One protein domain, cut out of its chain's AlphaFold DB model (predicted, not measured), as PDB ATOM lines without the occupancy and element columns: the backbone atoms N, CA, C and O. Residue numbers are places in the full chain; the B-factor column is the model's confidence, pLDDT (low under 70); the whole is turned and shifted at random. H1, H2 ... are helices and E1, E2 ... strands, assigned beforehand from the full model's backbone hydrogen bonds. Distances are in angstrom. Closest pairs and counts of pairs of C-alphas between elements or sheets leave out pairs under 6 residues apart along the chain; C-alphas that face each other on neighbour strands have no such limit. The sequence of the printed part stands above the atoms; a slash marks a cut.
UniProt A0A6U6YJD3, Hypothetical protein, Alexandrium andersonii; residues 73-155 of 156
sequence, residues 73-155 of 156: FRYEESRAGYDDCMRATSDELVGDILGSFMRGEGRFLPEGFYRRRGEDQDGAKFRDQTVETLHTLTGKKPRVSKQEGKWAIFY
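What this domain is: This is residues 73 to 155 of the 156 residues of the protein "Hypothetical protein" of Alexandrium andersonii (UniProt A0A6U6YJD3). Two helices, H1 and H2, set at a steep angle to each other, stand between two small antiparallel strand hairpins. The hairpin E1-E2 lies at the end where H1 begins, and E2 leads directly into H1, while the hairpin E3-E4 covers part of the helix pair with E4 as its nearer strand. A long stretch, residues 104 to 122, leads from H1 past E4 and back to H2. The printed part has 83 residues with two named helices and four named strands, in the order E1 E2 H1 H2 E3 E4, of mixed class. It is compact, with a radius of gyration of the C-alphas of 12.9 A, and spans 36 by 27 by 19 A.

How they stand to each other: Strands E1, residues 74 to 78, and E2, residues 85 to 89, form a hairpin, antiparallel with 146 degrees between their directions; N 75 and O 88 are 3.0 A apart, within hydrogen-bond range. H1, residues 90 to 103, follows E2 by a tight link with 0 residues between them. H2, residues 123 to 138, is close to H1 but not clearly touching it; the closest C-alphas, those of Val 94 and Leu 134, are 7.2 A apart. The two helices run the same way at a steep tilt of 63 degrees. In H1 and H2 every O i to N i+4 pair is within hydrogen-bond range. E3, residues 143 to 147, and E4, residues 150 to 154, form the second hairpin, antiparallel at 147 degrees, with N 147 and O 150 2.8 A apart, within hydrogen-bond range. H2 and E4 are near each other, with 7 pairs of C-alphas within 10 A. The closest C-alphas of H1 and E4, those of Phe 101 and Phe 154, are 6.9 A apart. Residues 107 to 108 pair antiparallel with residues 152 to 153 of E4. E1 and H2 are only just apart, at 8.1 A, and E2 and E4 are apart.

Where its parts are: E1 begins at C-alpha 74, at (19.269, 281.631, 4.492), and is 13.4 A long; E2 is 12.8 A long. H1 measures 20.1 A and H2 22.3 A from first to last C-alpha; H2 begins at C-alpha 123, at (17.768, 291.951, 13.484). E3 is 12.3 A long, and E4, 13.0 A long, ends at C-alpha 154, at (8.249, 299.802, 1.330).

The domain as a whole: The two C-alphas farthest apart, those of Gly 81 and Gly 139, are 38.0 A apart. The printed part has no cut. The link from H1 to H2, 19 residues, is long. The mean pLDDT of the printed part is 81.7, and residues 78 to 86 and 111 to 122 are under 70.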
ATOM      1  N   PHE A  73      19.087 284.528   0.535       85.88
ATOM      2  CA  PHE A  73      19.902 284.184   1.693       85.88
ATOM      3  C   PHE A  73      19.152 283.182   2.581       85.88
ATOM      4  O   PHE A  73      17.961 282.923   2.414       85.88
ATOM      5  N   ARG A  74      19.863 282.569   3.528       83.00
ATOM      6  CA  ARG A  74      19.269 281.631   4.492       83.00
ATOM      7  C   ARG A  74      19.166 282.293   5.853       83.00
ATOM      8  O   ARG A  74      20.107 282.967   6.270       83.00
ATOM      9  N   TYR A  75      18.070 282.034   6.548       76.81
ATOM     10  CA  TYR A  75      17.839 282.488   7.914       76.81
ATOM     11  C   TYR A  75      17.195 281.364   8.732       76.81
ATOM     12  O   TYR A  75      16.733 280.369   8.174       76.81
ATOM     13  N   GLU A  76      17.232 281.472  10.058       74.25
ATOM     14  CA  GLU A  76      16.545 280.521  10.936       74.25
ATOM     15  C   GLU A  76      15.293 281.174  11.522       74.25
ATOM     16  O   GLU A  76      15.332 282.302  12.026       74.25
ATOM     17  N   GLU A  77      14.191 280.438  11.429       70.00
ATOM     18  CA  GLU A  77      12.863 280.799  11.878       70.00
ATOM     19  C   GLU A  77      12.510 279.974  13.141       70.00
ATOM     20  O   GLU A  77      12.276 278.770  13.060       70.00
ATOM     21  N   SER A  78      12.523 280.581  14.336       65.00
ATOM     22  CA  SER A  78      12.019 279.982  15.581       65.00
ATOM     23  C   SER A  78      10.530 280.278  15.747       65.00
ATOM     24  O   SER A  78      10.113 281.402  16.021       65.00
ATOM     25  N   ARG A  79       9.694 279.258  15.564       62.94
ATOM     26  CA  ARG A  79       8.244 279.412  15.680       62.94
ATOM     27  C   ARG A  79       7.864 279.538  17.156       62.94
ATOM     28  O   ARG A  79       8.217 278.675  17.952       62.94
ATOM     29  N   ALA A  80       7.115 280.581  17.519       56.50
ATOM     30  CA  ALA A  80       6.652 280.777  18.895       56.50
ATOM     31  C   ALA A  80       5.971 279.500  19.432       56.50
ATOM     32  O   ALA A  80       5.003 279.016  18.842       56.50
ATOM     33  N   GLY A  81       6.501 278.952  20.530       54.84
ATOM     34  CA  GLY A  81       6.034 277.699  21.137       54.84
ATOM     35  C   GLY A  81       6.800 276.432  20.729       54.84
ATOM     36  O   GLY A  81       6.443 275.358  21.206       54.84
ATOM     37  N   TYR A  82       7.839 276.539  19.895       56.09
ATOM     38  CA  TYR A  82       8.743 275.438  19.551       56.09
ATOM     39  C   TYR A  82      10.195 275.807  19.886       56.09
ATOM     40  O   TYR A  82      10.676 276.865  19.486       56.09
ATOM     41  N   ASP A  83      10.904 274.907  20.576       59.56
ATOM     42  CA  ASP A  83      12.345 275.049  20.859       59.56
ATOM     43  C   ASP A  83      13.221 274.859  19.605       59.56
ATOM     44  O   ASP A  83      14.404 275.203  19.604       59.56
ATOM     45  N   ASP A  84      12.642 274.342  18.518       62.78
ATOM     46  CA  ASP A  84      13.349 274.107  17.264       62.78
ATOM     47  C   ASP A  84      13.352 275.343  16.357       62.78
ATOM     48  O   ASP A  84      12.320 275.944  16.044       62.78
ATOM     49  N   CYS A  85      14.548 275.696  15.885       66.81
ATOM     50  CA  CYS A  85      14.757 276.697  14.847       66.81
ATOM     51  C   CYS A  85      14.721 276.002  13.479       66.81
ATOM     52  O   CYS A  85      15.584 275.173  13.176       66.81
ATOM     53  N   MET A  86      13.749 276.340  12.629       69.75
ATOM     54  CA  MET A  86      13.706 275.830  11.259       69.75
ATOM     55  C   MET A  86      14.586 276.684  10.351       69.75
ATOM     56  O   MET A  86      14.577 277.907  10.424       69.75
ATOM     57  N   ARG A  87      15.360 276.057   9.464       73.62
ATOM     58  CA  ARG A  87      16.097 276.794   8.430       73.62
ATOM     59  C   ARG A  87      15.152 277.149   7.293       73.62
ATOM     60  O   ARG A  87      14.667 276.248   6.617       73.62
ATOM     61  N   ALA A  88      14.970 278.440   7.060       76.88
ATOM     62  CA  ALA A  88      14.188 278.980   5.963       76.88
ATOM     63  C   ALA A  88      15.103 279.608   4.897       76.88
ATOM     64  O   ALA A  88      16.211 280.090   5.177       76.88
ATOM     65  N   THR A  89      14.643 279.595   3.650       81.88
ATOM     66  CA  THR A  89      15.227 280.395   2.569       81.88
ATOM     67  C   THR A  89      14.452 281.698   2.435       81.88
ATOM     68  O   THR A  89      13.243 281.756   2.651       81.88
ATOM     69  N   SER A  90      15.147 282.781   2.091       86.38
ATOM     70  CA  SER A  90      14.526 284.095   1.911       86.38
ATOM     71  C   SER A  90      13.601 284.163   0.700       86.38
ATOM     72  O   SER A  90      12.936 285.173   0.539       86.38
ATOM     73  N   ASP A  91      13.574 283.151  -0.167       89.19
ATOM     74  CA  ASP A  91      12.860 283.192  -1.447       89.19
ATOM     75  C   ASP A  91      11.364 283.444  -1.261       89.19
ATOM     76  O   ASP A  91      10.798 284.304  -1.937       89.19
ATOM     77  N   GLU A  92      10.753 282.739  -0.302       87.88
ATOM     78  CA  GLU A  92       9.347 282.919   0.050       87.88
ATOM     79  C   GLU A  92       9.119 284.326   0.586       87.88
ATOM     80  O   GLU A  92       8.358 285.070  -0.019       87.88
ATOM     81  N   LEU A  93       9.858 284.733   1.628       89.69
ATOM     82  CA  LEU A  93       9.760 286.060   2.245       89.69
ATOM     83  C   LEU A  93       9.944 287.203   1.235       89.69
ATOM     84  O   LEU A  93       9.194 288.178   1.242       89.69
ATOM     85  N   VAL A  94      10.959 287.111   0.380       92.81
ATOM     86  CA  VAL A  94      11.276 288.128  -0.625       92.81
ATOM     87  C   VAL A  94      10.184 288.167  -1.689       92.81
ATOM     88  O   VAL A  94       9.724 289.256  -2.026       92.81
ATOM     89  N   GLY A  95       9.717 287.015  -2.182       93.19
ATOM     90  CA  GLY A  95       8.592 286.952  -3.123       93.19
ATOM     91  C   GLY A  95       7.323 287.574  -2.542       93.19
ATOM     92  O   GLY A  95       6.613 288.327  -3.207       93.19
ATOM     93  N   ASP A  96       7.109 287.337  -1.259       92.50
ATOM     94  CA  ASP A  96       6.027 287.876  -0.462       92.50
ATOM     95  C   ASP A  96       6.086 289.407  -0.299       92.50
ATOM     96  O   ASP A  96       5.059 290.089  -0.379       92.50
ATOM     97  N   ILE A  97       7.283 289.965  -0.093       94.75
ATOM     98  CA  ILE A  97       7.518 291.417  -0.057       94.75
ATOM     99  C   ILE A  97       7.295 292.033  -1.444       94.75
ATOM    100  O   ILE A  97       6.605 293.047  -1.567       94.75
ATOM    101  N   LEU A  98       7.828 291.411  -2.499       95.06
ATOM    102  CA  LEU A  98       7.648 291.869  -3.881       95.06
ATOM    103  C   LEU A  98       6.166 291.861  -4.294       95.06
ATOM    104  O   LEU A  98       5.702 292.793  -4.955       95.06
ATOM    105  N   GLY A  99       5.404 290.861  -3.843       94.31
ATOM    106  CA  GLY A  99       3.955 290.801  -4.027       94.31
ATOM    107  C   GLY A  99       3.222 291.978  -3.373       94.31
ATOM    108  O   GLY A  99       2.344 292.575  -3.999       94.31
ATOM    109  N   SER A 100       3.607 292.375  -2.155       94.31
ATOM    110  CA  SER A 100       3.079 293.591  -1.512       94.31
ATOM    111  C   SER A 100       3.451 294.860  -2.289       94.31
ATOM    112  O   SER A 100       2.603 295.727  -2.503       94.31
ATOM    113  N   PHE A 101       4.676 294.945  -2.816       94.88
ATOM    114  CA  PHE A 101       5.119 296.093  -3.616       94.88
ATOM    115  C   PHE A 101       4.315 296.285  -4.904       94.88
ATOM    116  O   PHE A 101       4.075 297.431  -5.308       94.88
ATOM    117  N   MET A 102       3.869 295.186  -5.523       90.75
ATOM    118  CA  MET A 102       2.961 295.226  -6.672       90.75
ATOM    119  C   MET A 102       1.595 295.823  -6.322       90.75
ATOM    120  O   MET A 102       1.009 296.510  -7.154       90.75
ATOM    121  N   ARG A 103       1.105 295.599  -5.099       91.19
ATOM    122  CA  ARG A 103      -0.156 296.180  -4.603       91.19
ATOM    123  C   ARG A 103      -0.003 297.632  -4.144       91.19
ATOM    124  O   ARG A 103      -0.995 298.280  -3.839       91.19
ATOM    125  N   GLY A 104       1.226 298.152  -4.109       89.00
ATOM    126  CA  GLY A 104       1.522 299.478  -3.564       89.00
ATOM    127  C   GLY A 104       1.562 299.511  -2.035       89.00
ATOM    128  O   GLY A 104       1.511 300.588  -1.449       89.00
ATOM    129  N   GLU A 105       1.672 298.349  -1.394       92.62
ATOM    130  CA  GLU A 105       1.664 298.200   0.057       92.62
ATOM    131  C   GLU A 105       3.082 297.965   0.592       92.62
ATOM    132  O   GLU A 105       3.960 297.437  -0.097       92.62
ATOM    133  N   GLY A 106       3.303 298.346   1.850       92.25
ATOM    134  CA  GLY A 106       4.468 297.894   2.602       92.25
ATOM    135  C   GLY A 106       4.229 296.523   3.219       92.25
ATOM    136  O   GLY A 106       3.087 296.096   3.388       92.25
ATOM    137  N   ARG A 107       5.309 295.845   3.600       93.88
ATOM    138  CA  ARG A 107       5.227 294.564   4.306       93.88
ATOM    139  C   ARG A 107       5.979 294.611   5.622       93.88
ATOM    140  O   ARG A 107       7.115 295.073   5.671       93.88
ATOM    141  N   PHE A 108       5.356 294.109   6.682       91.75
ATOM    142  CA  PHE A 108       6.029 293.935   7.962       91.75
ATOM    143  C   PHE A 108       7.074 292.825   7.873       91.75
ATOM    144  O   PHE A 108       6.811 291.738   7.356       91.75
ATOM    145  N   LEU A 109       8.260 293.123   8.386       87.88
ATOM    146  CA  LEU A 109       9.329 292.169   8.570       87.88
ATOM    147  C   LEU A 109       9.079 291.373   9.852       87.88
ATOM    148  O   LEU A 109       8.585 291.921  10.843       87.88
ATOM    149  N   PRO A 110       9.414 290.084   9.839       81.25
ATOM    150  CA  PRO A 110       9.135 289.212  10.960       81.25
ATOM    151  C   PRO A 110      10.041 289.580  12.161       81.25
ATOM    152  O   PRO A 110      11.244 289.790  12.017       81.25
ATOM    153  N   GLU A 111       9.457 289.748  13.355       69.88
ATOM    154  CA  GLU A 111      10.170 290.284  14.536       69.88
ATOM    155  C   GLU A 111      10.979 289.238  15.310       69.88
ATOM    156  O   GLU A 111      11.949 289.584  15.978       69.88
ATOM    157  N   GLY A 112      10.568 287.972  15.248       62.75
ATOM    158  CA  GLY A 112      10.995 286.939  16.187       62.75
ATOM    159  C   GLY A 112      11.973 285.928  15.617       62.75
ATOM    160  O   GLY A 112      11.725 284.746  15.780       62.75
ATOM    161  N   PHE A 113      13.024 286.330  14.908       59.47
ATOM    162  CA  PHE A 113      13.865 285.371  14.182       59.47
ATOM    163  C   PHE A 113      15.334 285.758  14.242       59.47
ATOM    164  O   PHE A 113      15.672 286.747  14.874       59.47
ATOM    165  N   TYR A 114      16.195 284.971  13.601       60.69
ATOM    166  CA  TYR A 114      17.645 285.161  13.524       60.69
ATOM    167  C   TYR A 114      18.406 284.601  14.735       60.69
ATOM    168  O   TYR A 114      19.030 285.311  15.514       60.69
ATOM    169  N   ARG A 115      18.451 283.273  14.845       51.41
ATOM    170  CA  ARG A 115      19.642 282.618  15.398       51.41
ATOM    171  C   ARG A 115      20.444 282.034  14.251       51.41
ATOM    172  O   ARG A 115      19.894 281.546  13.276       51.41
ATOM    173  N   ARG A 116      21.764 282.108  14.340       46.62
ATOM    174  CA  ARG A 116      22.648 281.233  13.569       46.62
ATOM    175  C   ARG A 116      23.513 280.538  14.602       46.62
ATOM    176  O   ARG A 116      24.436 281.154  15.113       46.62
ATOM    177  N   ARG A 117      23.186 279.286  14.950       44.94
ATOM    178  CA  ARG A 117      23.971 278.450  15.891       44.94
ATOM    179  C   ARG A 117      24.524 279.224  17.108       44.94
ATOM    180  O   ARG A 117      25.733 279.374  17.248       44.94
ATOM    181  N   GLY A 118      23.646 279.697  17.988       49.22
ATOM    182  CA  GLY A 118      24.051 280.297  19.267       49.22
ATOM    183  C   GLY A 118      24.492 281.764  19.212       49.22
ATOM    184  O   GLY A 118      24.691 282.350  20.270       49.22
ATOM    185  N   GLU A 119      24.578 282.376  18.029       50.44
ATOM    186  CA  GLU A 119      24.595 283.834  17.892       50.44
ATOM    187  C   GLU A 119      23.169 284.312  17.614       50.44
ATOM    188  O   GLU A 119      22.566 283.928  16.604       50.44
ATOM    189  N   ASP A 120      22.629 285.142  18.510       54.22
ATOM    190  CA  ASP A 120      21.485 285.991  18.190       54.22
ATOM    191  C   ASP A 120      21.934 286.882  17.024       54.22
ATOM    192  O   ASP A 120      22.786 287.766  17.162       54.22
ATOM    193  N   GLN A 121      21.454 286.584  15.821       56.53
ATOM    194  CA  GLN A 121      21.681 287.454  14.687       56.53
ATOM    195  C   GLN A 121      20.944 288.758  14.987       56.53
ATOM    196  O   GLN A 121      19.738 288.795  15.218       56.53
ATOM    197  N   ASP A 122      21.702 289.847  14.991       67.88
ATOM    198  CA  ASP A 122      21.148 291.182  15.118       67.88
ATOM    199  C   ASP A 122      20.088 291.382  14.026       67.88
ATOM    200  O   ASP A 122      20.389 291.284  12.832       67.88
ATOM    201  N   GLY A 123      18.848 291.673  14.424       78.19
ATOM    202  CA  GLY A 123      17.768 291.951  13.484       78.19
ATOM    203  C   GLY A 123      18.117 293.069  12.498       78.19
ATOM    204  O   GLY A 123      17.522 293.130  11.425       78.19
ATOM    205  N   ALA A 124      19.087 293.936  12.812       82.62
ATOM    206  CA  ALA A 124      19.649 294.884  11.850       82.62
ATOM    207  C   ALA A 124      20.294 294.187  10.647       82.62
ATOM    208  O   ALA A 124      19.939 294.507   9.518       82.62
ATOM    209  N   LYS A 125      21.138 293.171  10.868       84.25
ATOM    210  CA  LYS A 125      21.808 292.433   9.786       84.25
ATOM    211  C   LYS A 125      20.810 291.744   8.864       84.25
ATOM    212  O   LYS A 125      20.984 291.773   7.652       84.25
ATOM    213  N   PHE A 126      19.754 291.153   9.421       86.38
ATOM    214  CA  PHE A 126      18.707 290.552   8.598       86.38
ATOM    215  C   PHE A 126      17.959 291.591   7.760       86.38
ATOM    216  O   PHE A 126      17.699 291.368   6.575       86.38
ATOM    217  N   ARG A 127      17.611 292.738   8.360       89.50
ATOM    218  CA  ARG A 127      16.980 293.842   7.624       89.50
ATOM    219  C   ARG A 127      17.884 294.313   6.492       89.50
ATOM    220  O   ARG A 127      17.399 294.463   5.376       89.50
ATOM    221  N   ASP A 128      19.176 294.471   6.757       90.50
ATOM    222  CA  ASP A 128      20.158 294.895   5.762       90.50
ATOM    223  C   ASP A 128      20.279 293.878   4.621       90.50
ATOM    224  O   ASP A 128      20.195 294.270   3.461       90.50
ATOM    225  N   GLN A 129      20.357 292.578   4.928       90.94
ATOM    226  CA  GLN A 129      20.356 291.509   3.919       90.94
ATOM    227  C   GLN A 129      19.073 291.504   3.085       90.94
ATOM    228  O   GLN A 129      19.123 291.387   1.864       90.94
ATOM    229  N   THR A 130      17.918 291.689   3.726       91.50
ATOM    230  CA  THR A 130      16.626 291.765   3.030       91.50
ATOM    231  C   THR A 130      16.586 292.962   2.078       91.50
ATOM    232  O   THR A 130      16.172 292.830   0.926       91.50
ATOM    233  N   VAL A 131      17.047 294.129   2.538       94.25
ATOM    234  CA  VAL A 131      17.143 295.352   1.730       94.25
ATOM    235  C   VAL A 131      18.114 295.166   0.569       94.25
ATOM    236  O   VAL A 131      17.801 295.580  -0.545       94.25
ATOM    237  N   GLU A 132      19.269 294.550   0.811       94.38
ATOM    238  CA  GLU A 132      20.286 294.295  -0.208       94.38
ATOM    239  C   GLU A 132      19.761 293.346  -1.288       94.38
ATOM    240  O   GLU A 132      19.798 293.701  -2.463       94.38
ATOM    241  N   THR A 133      19.161 292.214  -0.909       94.12
ATOM    242  CA  THR A 133      18.547 291.279  -1.862       94.12
ATOM    243  C   THR A 133      17.462 291.957  -2.701       94.12
ATOM    244  O   THR A 133      17.443 291.812  -3.925       94.12
ATOM    245  N   LEU A 134      16.575 292.740  -2.080       95.06
ATOM    246  CA  LEU A 134      15.538 293.479  -2.808       95.06
ATOM    247  C   LEU A 134      16.132 294.541  -3.737       95.06
ATOM    248  O   LEU A 134      15.634 294.723  -4.849       95.06
ATOM    249  N   HIS A 135      17.200 295.217  -3.317       95.38
ATOM    250  CA  HIS A 135      17.909 296.187  -4.145       95.38
ATOM    251  C   HIS A 135      18.572 295.518  -5.351       95.38
ATOM    252  O   HIS A 135      18.416 296.004  -6.469       95.38
ATOM    253  N   THR A 136      19.235 294.378  -5.161       93.81
ATOM    254  CA  THR A 136      19.818 293.591  -6.256       93.81
ATOM    255  C   THR A 136      18.753 293.126  -7.247       93.81
ATOM    256  O   THR A 136      18.974 293.188  -8.453       93.81
ATOM    257  N   LEU A 137      17.589 292.691  -6.756       93.00
ATOM    258  CA  LEU A 137      16.506 292.189  -7.601       93.00
ATOM    259  C   LEU A 137      15.750 293.291  -8.350       93.00
ATOM    260  O   LEU A 137      15.314 293.080  -9.477       93.00
ATOM    261  N   THR A 138      15.546 294.450  -7.726       92.75
ATOM    262  CA  THR A 138      14.673 295.503  -8.278       92.75
ATOM    263  C   THR A 138      15.432 296.708  -8.827       92.75
ATOM    264  O   THR A 138      14.821 297.574  -9.452       92.75
ATOM    265  N   GLY A 139      16.740 296.804  -8.573       91.88
ATOM    266  CA  GLY A 139      17.569 297.968  -8.898       91.88
ATOM    267  C   GLY A 139      17.255 299.215  -8.063       91.88
ATOM    268  O   GLY A 139      17.865 300.261  -8.275       91.88
ATOM    269  N   LYS A 140      16.311 299.127  -7.116       91.94
ATOM    270  CA  LYS A 140      15.912 300.224  -6.232       91.94
ATOM    271  C   LYS A 140      16.035 299.821  -4.776       91.94
ATOM    272  O   LYS A 140      15.603 298.742  -4.381       91.94
ATOM    273  N   LYS A 141      16.627 300.696  -3.966       94.00
ATOM    274  CA  LYS A 141      16.788 300.435  -2.539       94.00
ATOM    275  C   LYS A 141      15.447 300.662  -1.829       94.00
ATOM    276  O   LYS A 141      14.982 301.798  -1.811       94.00
ATOM    277  N   PRO A 142      14.823 299.628  -1.242       94.81
ATOM    278  CA  PRO A 142      13.563 299.803  -0.533       94.81
ATOM    279  C   PRO A 142      13.757 300.607   0.757       94.81
ATOM    280  O   PRO A 142      14.816 300.571   1.394       94.81
ATOM    281  N   ARG A 143      12.699 301.297   1.179       94.94
ATOM    282  CA  ARG A 143      12.679 302.063   2.428       94.94
ATOM    283  C   ARG A 143      12.227 301.175   3.579       94.94
ATOM    284  O   ARG A 143      11.155 300.582   3.519       94.94
ATOM    285  N   VAL A 144      12.990 301.160   4.665       93.50
ATOM    286  CA  VAL A 144      12.609 300.497   5.919       93.50
ATOM    287  C   VAL A 144      12.153 301.550   6.924       93.50
ATOM    288  O   VAL A 144      12.824 302.561   7.113       93.50
ATOM    289  N   SER A 145      11.006 301.333   7.561       94.00
ATOM    290  CA  SER A 145      10.452 302.224   8.584       94.00
ATOM    291  C   SER A 145       9.822 301.417   9.714       94.00
ATOM    292  O   SER A 145       9.399 300.283   9.505       94.00
ATOM    293  N   LYS A 146       9.756 301.988  10.916       91.75
ATOM    294  CA  LYS A 146       9.086 301.362  12.058       91.75
ATOM    295  C   LYS A 146       7.643 301.871  12.134       91.75
ATOM    296  O   LYS A 146       7.431 303.071  12.282       91.75
ATOM    297  N   GLN A 147       6.668 300.972  12.034       90.81
ATOM    298  CA  GLN A 147       5.236 301.259  12.150       90.81
ATOM    299  C   GLN A 147       4.616 300.317  13.182       90.81
ATOM    300  O   GLN A 147       4.889 299.122  13.162       90.81
ATOM    301  N   GLU A 148       3.821 300.853  14.113       88.19
ATOM    302  CA  GLU A 148       3.119 300.054  15.139       88.19
ATOM    303  C   GLU A 148       4.046 299.139  15.967       88.19
ATOM    304  O   GLU A 148       3.696 298.027  16.347       88.19
ATOM    305  N   GLY A 149       5.278 299.593  16.218       85.44
ATOM    306  CA  GLY A 149       6.292 298.809  16.928       85.44
ATOM    307  C   GLY A 149       7.071 297.820  16.052       85.44
ATOM    308  O   GLY A 149       8.177 297.456  16.444       85.44
ATOM    309  N   LYS A 150       6.583 297.517  14.844       87.62
ATOM    310  CA  LYS A 150       7.151 296.556  13.888       87.62
ATOM    311  C   LYS A 150       7.966 297.236  12.796       87.62
ATOM    312  O   LYS A 150       7.687 298.362  12.390       87.62
ATOM    313  N   TRP A 151       8.980 296.547  12.280       90.81
ATOM    314  CA  TRP A 151       9.704 297.012  11.095       90.81
ATOM    315  C   TRP A 151       8.910 296.676   9.838       90.81
ATOM    316  O   TRP A 151       8.493 295.540   9.670       90.81
ATOM    317  N   ALA A 152       8.718 297.643   8.949       93.25
ATOM    318  CA  ALA A 152       8.051 297.478   7.667       93.25
ATOM    319  C   ALA A 152       8.946 297.965   6.526       93.25
ATOM    320  O   ALA A 152       9.693 298.936   6.672       93.25
ATOM    321  N   ILE A 153       8.856 297.288   5.386       94.50
ATOM    322  CA  ILE A 153       9.605 297.594   4.172       94.50
ATOM    323  C   ILE A 153       8.655 298.072   3.071       94.50
ATOM    324  O   ILE A 153       7.577 297.509   2.890       94.50
ATOM    325  N   PHE A 154       9.045 299.124   2.355       94.81
ATOM    326  CA  PHE A 154       8.249 299.802   1.330       94.81
ATOM    327  C   PHE A 154       9.052 299.951   0.038       94.81
ATOM    328  O   PHE A 154      10.266 300.164   0.077       94.81
ATOM    329  N   TYR A 155       8.360 299.878  -1.097       92.31
ATOM    330  CA  TYR A 155       8.939 300.175  -2.404       92.31
ATOM    331  C   TYR A 155       8.995 301.684  -2.648       92.31
ATOM    332  O   TYR A 155       8.032 302.377  -2.318       92.31
TER     333      TYR A 155